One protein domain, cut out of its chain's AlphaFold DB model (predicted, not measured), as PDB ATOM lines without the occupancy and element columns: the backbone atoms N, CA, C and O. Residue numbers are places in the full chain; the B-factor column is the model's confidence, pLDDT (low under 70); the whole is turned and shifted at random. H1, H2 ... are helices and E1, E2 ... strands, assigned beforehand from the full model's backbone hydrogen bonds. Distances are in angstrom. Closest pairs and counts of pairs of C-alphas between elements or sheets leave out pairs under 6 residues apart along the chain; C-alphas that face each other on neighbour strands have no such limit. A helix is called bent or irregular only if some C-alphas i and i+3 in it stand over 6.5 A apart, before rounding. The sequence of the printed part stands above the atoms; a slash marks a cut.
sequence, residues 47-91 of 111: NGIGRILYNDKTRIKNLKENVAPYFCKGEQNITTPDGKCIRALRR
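AT A GLANCE: This is residues 47 to 91 of the 111 residues of an uncharacterized protein of Campylobacter showae CC57C (UniProt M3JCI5). This is a thin rod with a helix, H1, towards one end and a small two-stranded hairpin, E1 and E2, at the other, set one after the other along the length with a tight link between. Residues 47 to 56 loop beside the first part of the helix, and residues 88 to 91 run back from the hairpin towards the middle of the length. The printed part has 45 residues with one named helix and two named strands, in the order H1, E1, E2; the sheet has the order E1, E2 and is antiparallel. The class is mixed, helices and strands, although under half of the residues, 21 of 45, are in named elements. The whole is only just extended, close to loose, with a radius of gyration of the C-alphas of 14.2 A, and it spans 42 by 18 by 14 A.

HOW THE PARTS SIT: Start at the sheet, where E1, residues 77 to 79, and E2, residues 85 to 87, are antiparallel neighbours and form a hairpin. The angle between their directions is 149 degrees. Look at C-alphas that face each other: those of Asn 77 and Arg 87 are 4.6 A apart, and those of Thr 79 and Cys 85 are 4.5 A apart. Within hydrogen-bond range you will find N 78 and O 86, at 2.8 A, and N 86 and O 78, also at 2.8 A. Going outward, H1, residues 57 to 71, is apart from E2, with no C-alpha of the one within 8 A of the other. In the backbone of H1, 7 of 11 O i to N i+4 pairs are within hydrogen-bond range.

IN THESE COORDINATES: Find C-alpha 77 at (248.278, 253.447, 248.616), where E1 begins; it runs 6.3 A from Asn 77 to Thr 79. E2 runs 6.6 A from Cys 85 and ends at C-alpha 87, at (247.033, 256.063, 245.061). Now go back to C-alpha 57 at (231.981, 275.058, 256.312); from there H1 runs 20.2 A to C-alpha 71. It is neither bent nor irregular, but only just: C-alphas 65 and 68 are 6.4 A apart.

THE WHOLE: The two C-alphas farthest apart are those of Asn 55 and Pro 81, at 42.6 A, while the first and last printed C-alphas, of Asn 47 and Arg 91, are 22.3 A apart. The printed part has no cut. The links H1 to E1 and E1 to E2 have 5 residues each and are tight. The mean pLDDT of the printed part is 81.4; look for low confidence, under 70, at residues 47 to 48 and at residue 74.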
ATOM      1  N   ASN A  47     224.990 264.760 257.959       69.25
ATOM      2  CA  ASN A  47     224.846 264.408 256.553       69.25
ATOM      3  C   ASN A  47     225.908 265.162 255.747       69.25
ATOM      4  O   ASN A  47     225.884 266.392 255.668       69.25
ATOM      5  N   GLY A  48     226.851 264.428 255.158       68.88
ATOM      6  CA  GLY A  48     227.810 264.947 254.172       68.88
ATOM      7  C   GLY A  48     227.496 264.498 252.742       68.88
ATOM      8  O   GLY A  48     228.368 264.538 251.883       68.88
ATOM      9  N   ILE A  49     226.272 264.021 252.499       70.94
ATOM     10  CA  ILE A  49     225.800 263.530 251.200       70.94
ATOM     11  C   ILE A  49     225.048 264.664 250.490       70.94
ATOM     12  O   ILE A  49     224.309 265.419 251.122       70.94
ATOM     13  N   GLY A  50     225.229 264.785 249.173       79.31
ATOM     14  CA  GLY A  50     224.583 265.805 248.342       79.31
ATOM     15  C   GLY A  50     225.521 266.938 247.926       79.31
ATOM     16  O   GLY A  50     226.741 266.854 248.064       79.31
ATOM     17  N   ARG A  51     224.955 268.007 247.353       83.31
ATOM     18  CA  ARG A  51     225.744 269.137 246.849       83.31
ATOM     19  C   ARG A  51     226.298 269.959 248.011       83.31
ATOM     20  O   ARG A  51     225.549 270.625 248.720       83.31
ATOM     21  N   ILE A  52     227.618 269.954 248.156       86.00
ATOM     22  CA  ILE A  52     228.335 270.758 249.147       86.00
ATOM     23  C   ILE A  52     228.859 272.015 248.457       86.00
ATOM     24  O   ILE A  52     229.632 271.937 247.501       86.00
ATOM     25  N   LEU A  53     228.404 273.177 248.922       86.38
ATOM     26  CA  LEU A  53     228.897 274.468 248.453       86.38
ATOM     27  C   LEU A  53     230.236 274.791 249.124       86.38
ATOM     28  O   LEU A  53     230.480 274.405 250.262       86.38
ATOM     29  N   TYR A  54     231.094 275.541 248.430       85.62
ATOM     30  CA  TYR A  54     232.434 275.878 248.926       85.62
ATOM     31  C   TYR A  54     232.421 276.729 250.209       85.62
ATOM     32  O   TYR A  54     233.380 276.705 250.974       85.62
ATOM     33  N   ASN A  55     231.346 277.486 250.440       88.94
ATOM     34  CA  ASN A  55     231.166 278.345 251.610       88.94
ATOM     35  C   ASN A  55     230.512 277.617 252.798       88.94
ATOM     36  O   ASN A  55     230.495 278.150 253.906       88.94
ATOM     37  N   ASP A  56     230.003 276.400 252.593       87.69
ATOM     38  CA  ASP A  56     229.320 275.623 253.621       87.69
ATOM     39  C   ASP A  56     230.333 274.854 254.477       87.69
ATOM     40  O   ASP A  56     230.590 273.657 254.302       87.69
ATOM     41  N   LYS A  57     230.946 275.585 255.413       89.56
ATOM     42  CA  LYS A  57     231.981 275.058 256.312       89.56
ATOM     43  C   LYS A  57     231.494 273.843 257.105       89.56
ATOM     44  O   LYS A  57     232.267 272.907 257.302       89.56
ATOM     45  N   THR A  58     230.226 273.827 257.514       89.38
ATOM     46  CA  THR A  58     229.638 272.741 258.310       89.38
ATOM     47  C   THR A  58     229.543 271.455 257.500       89.38
ATOM     48  O   THR A  58     230.005 270.405 257.954       89.38
ATOM     49  N   ARG A  59     229.015 271.516 256.271       86.31
ATOM     50  CA  ARG A  59     228.947 270.328 255.406       86.31
ATOM     51  C   ARG A  59     230.326 269.842 254.977       86.31
ATOM     52  O   ARG A  59     230.551 268.634 254.943       86.31
ATOM     53  N   ILE A  60     231.261 270.755 254.705       89.19
ATOM     54  CA  ILE A  60     232.654 270.396 254.400       89.19
ATOM     55  C   ILE A  60     233.293 269.662 255.584       89.19
ATOM     56  O   ILE A  60     233.965 268.650 255.379       89.19
ATOM     57  N   LYS A  61     233.073 270.142 256.813       90.44
ATOM     58  CA  LYS A  61     233.564 269.489 258.029       90.44
ATOM     59  C   LYS A  61     232.980 268.082 258.176       90.44
ATOM     60  O   LYS A  61     233.742 267.126 258.283       90.44
ATOM     61  N   ASN A  62     231.659 267.935 258.053       89.00
ATOM     62  CA  ASN A  62     230.993 266.630 258.127       89.00
ATOM     63  C   ASN A  62     231.503 265.647 257.061       89.00
ATOM     64  O   ASN A  62     231.720 264.473 257.363       89.00
ATOM     65  N   LEU A  63     231.729 266.114 255.828       87.50
ATOM     66  CA  LEU A  63     232.302 265.286 254.768       87.50
ATOM     67  C   LEU A  63     233.701 264.777 255.148       87.50
ATOM     68  O   LEU A  63     234.001 263.603 254.946       87.50
ATOM     69  N   LYS A  64     234.556 265.652 255.684       85.75
ATOM     70  CA  LYS A  64     235.947 265.317 256.019       85.75
ATOM     71  C   LYS A  64     236.069 264.417 257.245       85.75
ATOM     72  O   LYS A  64     236.880 263.502 257.223       85.75
ATOM     73  N   GLU A  65     235.301 264.693 258.293       86.12
ATOM     74  CA  GLU A  65     235.479 264.055 259.604       86.12
ATOM     75  C   GLU A  65     234.598 262.820 259.797       86.12
ATOM     76  O   GLU A  65     235.019 261.883 260.461       86.12
ATOM     77  N   ASN A  66     233.403 262.785 259.199       83.25
ATOM     78  CA  ASN A  66     232.454 261.689 259.423       83.25
ATOM     79  C   ASN A  66     232.339 260.776 258.199       83.25
ATOM     80  O   ASN A  66     232.346 259.554 258.316       83.25
ATOM     81  N   VAL A  67     232.244 261.364 257.004       85.00
ATOM     82  CA  VAL A  67     231.951 260.605 255.780       85.00
ATOM     83  C   VAL A  67     233.210 259.988 255.168       85.00
ATOM     84  O   VAL A  67     233.217 258.805 254.834       85.00
ATOM     85  N   ALA A  68     234.290 260.760 255.022       83.31
ATOM     86  CA  ALA A  68     235.522 260.260 254.416       83.31
ATOM     87  C   ALA A  68     236.126 259.064 255.180       83.31
ATOM     88  O   ALA A  68     236.449 258.083 254.511       83.31
ATOM     89  N   PRO A  69     236.217 259.059 256.526       80.69
ATOM     90  CA  PRO A  69     236.763 257.916 257.266       80.69
ATOM     91  C   PRO A  69     235.895 256.656 257.192       80.69
ATOM     92  O   PRO A  69     236.406 255.547 257.315       80.69
ATOM     93  N   TYR A  70     234.589 256.813 256.951       79.00
ATOM     94  CA  TYR A  70     233.683 255.688 256.727       79.00
ATOM     95  C   TYR A  70     233.929 255.004 255.376       79.00
ATOM     96  O   TYR A  70     233.959 253.779 255.292       79.00
ATOM     97  N   PHE A  71     234.149 255.782 254.312       77.94
ATOM     98  CA  PHE A  71     234.381 255.236 252.968       77.94
ATOM     99  C   PHE A  71     235.826 254.809 252.709       77.94
ATOM    100  O   PHE A  71     236.085 253.930 251.888       77.94
ATOM    101  N   CYS A  72     236.779 255.472 253.354       75.38
ATOM    102  CA  CYS A  72     238.187 255.363 253.025       75.38
ATOM    103  C   CYS A  72     238.972 254.710 254.155       75.38
ATOM    104  O   CYS A  72     238.978 255.204 255.279       75.38
ATOM    105  N   LYS A  73     239.752 253.675 253.832       71.75
ATOM    106  CA  LYS A  73     240.819 253.216 254.728       71.75
ATOM    107  C   LYS A  73     241.901 254.295 254.841       71.75
ATOM    108  O   LYS A  73     242.150 255.025 253.880       71.75
ATOM    109  N   GLY A  74     242.549 254.369 256.005       69.81
ATOM    110  CA  GLY A  74     243.644 255.315 256.252       69.81
ATOM    111  C   GLY A  74     244.809 255.146 255.273       69.81
ATOM    112  O   GLY A  74     245.385 256.127 254.814       69.81
ATOM    113  N   GLU A  75     245.098 253.906 254.875       73.62
ATOM    114  CA  GLU A  75     246.036 253.609 253.796       73.62
ATOM    115  C   GLU A  75     245.284 253.494 252.469       73.62
ATOM    116  O   GLU A  75     244.510 252.566 252.240       73.62
ATOM    117  N   GLN A  76     245.513 254.468 251.589       74.62
ATOM    118  CA  GLN A  76     244.964 254.501 250.229       74.62
ATOM    119  C   GLN A  76     246.028 254.230 249.165       74.62
ATOM    120  O   GLN A  76     245.796 254.506 247.991       74.62
ATOM    121  N   ASN A  77     247.208 253.755 249.553       80.31
ATOM    122  CA  ASN A  77     248.278 253.447 248.616       80.31
ATOM    123  C   ASN A  77     248.316 251.938 248.391       80.31
ATOM    124  O   ASN A  77     248.317 251.163 249.342       80.31
ATOM    125  N   ILE A  78     248.324 251.539 247.127       81.25
ATOM    126  CA  ILE A  78     248.486 250.159 246.691       81.25
ATOM    127  C   ILE A  78     249.920 250.033 246.195       81.25
ATOM    128  O   ILE A  78     250.309 250.723 245.252       81.25
ATOM    129  N   THR A  79     250.704 249.180 246.843       84.00
ATOM    130  CA  THR A  79     252.079 248.893 246.430       84.00
ATOM    131  C   THR A  79     252.057 247.823 245.343       84.00
ATOM    132  O   THR A  79     251.576 246.714 245.564       84.00
ATOM    133  N   THR A  80     252.547 248.166 244.157       83.00
ATOM    134  CA  THR A  80     252.730 247.247 243.027       83.00
ATOM    135  C   THR A  80     253.944 246.338 243.287       83.00
ATOM    136  O   THR A  80     254.864 246.780 243.981       83.00
ATOM    137  N   PRO A  81     254.016 245.118 242.711       84.31
ATOM    138  CA  PRO A  81     255.192 244.245 242.831       84.31
ATOM    139  C   PRO A  81     256.529 244.923 242.487       84.31
ATOM    140  O   PRO A  81     257.544 244.621 243.102       84.31
ATOM    141  N   ASP A  82     256.515 245.912 241.589       87.12
ATOM    142  CA  ASP A  82     257.690 246.704 241.192       87.12
ATOM    143  C   ASP A  82     258.136 247.751 242.241       87.12
ATOM    144  O   ASP A  82     258.937 248.636 241.938       87.12
ATOM    145  N   GLY A  83     257.551 247.753 243.443       83.44
ATOM    146  CA  GLY A  83     257.843 248.721 244.509       83.44
ATOM    147  C   GLY A  83     257.241 250.118 244.302       83.44
ATOM    148  O   GLY A  83     257.464 251.021 245.106       83.44
ATOM    149  N   LYS A  84     256.456 250.328 243.237       82.75
ATOM    150  CA  LYS A  84     255.760 251.599 242.973       82.75
ATOM    151  C   LYS A  84     254.460 251.686 243.772       82.75
ATOM    152  O   LYS A  84     253.690 250.733 243.807       82.75
ATOM    153  N   CYS A  85     254.166 252.856 244.338       80.25
ATOM    154  CA  CYS A  85     252.909 253.114 245.046       80.25
ATOM    155  C   CYS A  85     251.887 253.806 244.137       80.25
ATOM    156  O   CYS A  85     252.142 254.885 243.598       80.25
ATOM    157  N   ILE A  86     250.700 253.216 244.013       81.44
ATOM    158  CA  ILE A  86     249.558 253.787 243.297       81.44
ATOM    159  C   ILE A  86     248.537 254.276 244.320       81.44
ATOM    160  O   ILE A  86     248.097 253.523 245.184       81.44
ATOM    161  N   ARG A  87     248.105 255.534 244.211       79.06
ATOM    162  CA  ARG A  87     247.033 256.063 245.061       79.06
ATOM    163  C   ARG A  87     245.677 255.538 244.575       79.06
ATOM    164  O   ARG A  87     245.249 255.880 243.473       79.06
ATOM    165  N   ALA A  88     245.002 254.738 245.396       77.44
ATOM    166  CA  ALA A  88     243.696 254.135 245.122       77.44
ATOM    167  C   ALA A  88     242.609 255.193 244.876       77.44
ATOM    168  O   ALA A  88     241.770 255.044 243.993       77.44
ATOM    169  N   LEU A  89     242.666 256.300 245.619       76.12
ATOM    170  CA  LEU A  89     241.810 257.465 245.420       76.12
ATOM    171  C   LEU A  89     242.623 258.613 244.831       76.12
ATOM    172  O   LEU A  89     243.451 259.237 245.497       76.12
ATOM    173  N   ARG A  90     242.362 258.908 243.558       72.69
ATOM    174  CA  ARG A  90     242.954 260.035 242.835       72.69
ATOM    175  C   ARG A  90     241.870 260.997 242.380       72.69
ATOM    176  O   ARG A  90     240.771 260.585 242.013       72.69
ATOM    177  N   ARG A  91     242.199 262.288 242.342       75.44
ATOM    178  CA  ARG A  91     241.364 263.261 241.637       75.44
ATOM    179  C   ARG A  91     241.335 262.869 240.160       75.44
ATOM    180  O   ARG A  91     242.381 262.550 239.594       75.44
TER     181      ARG A  91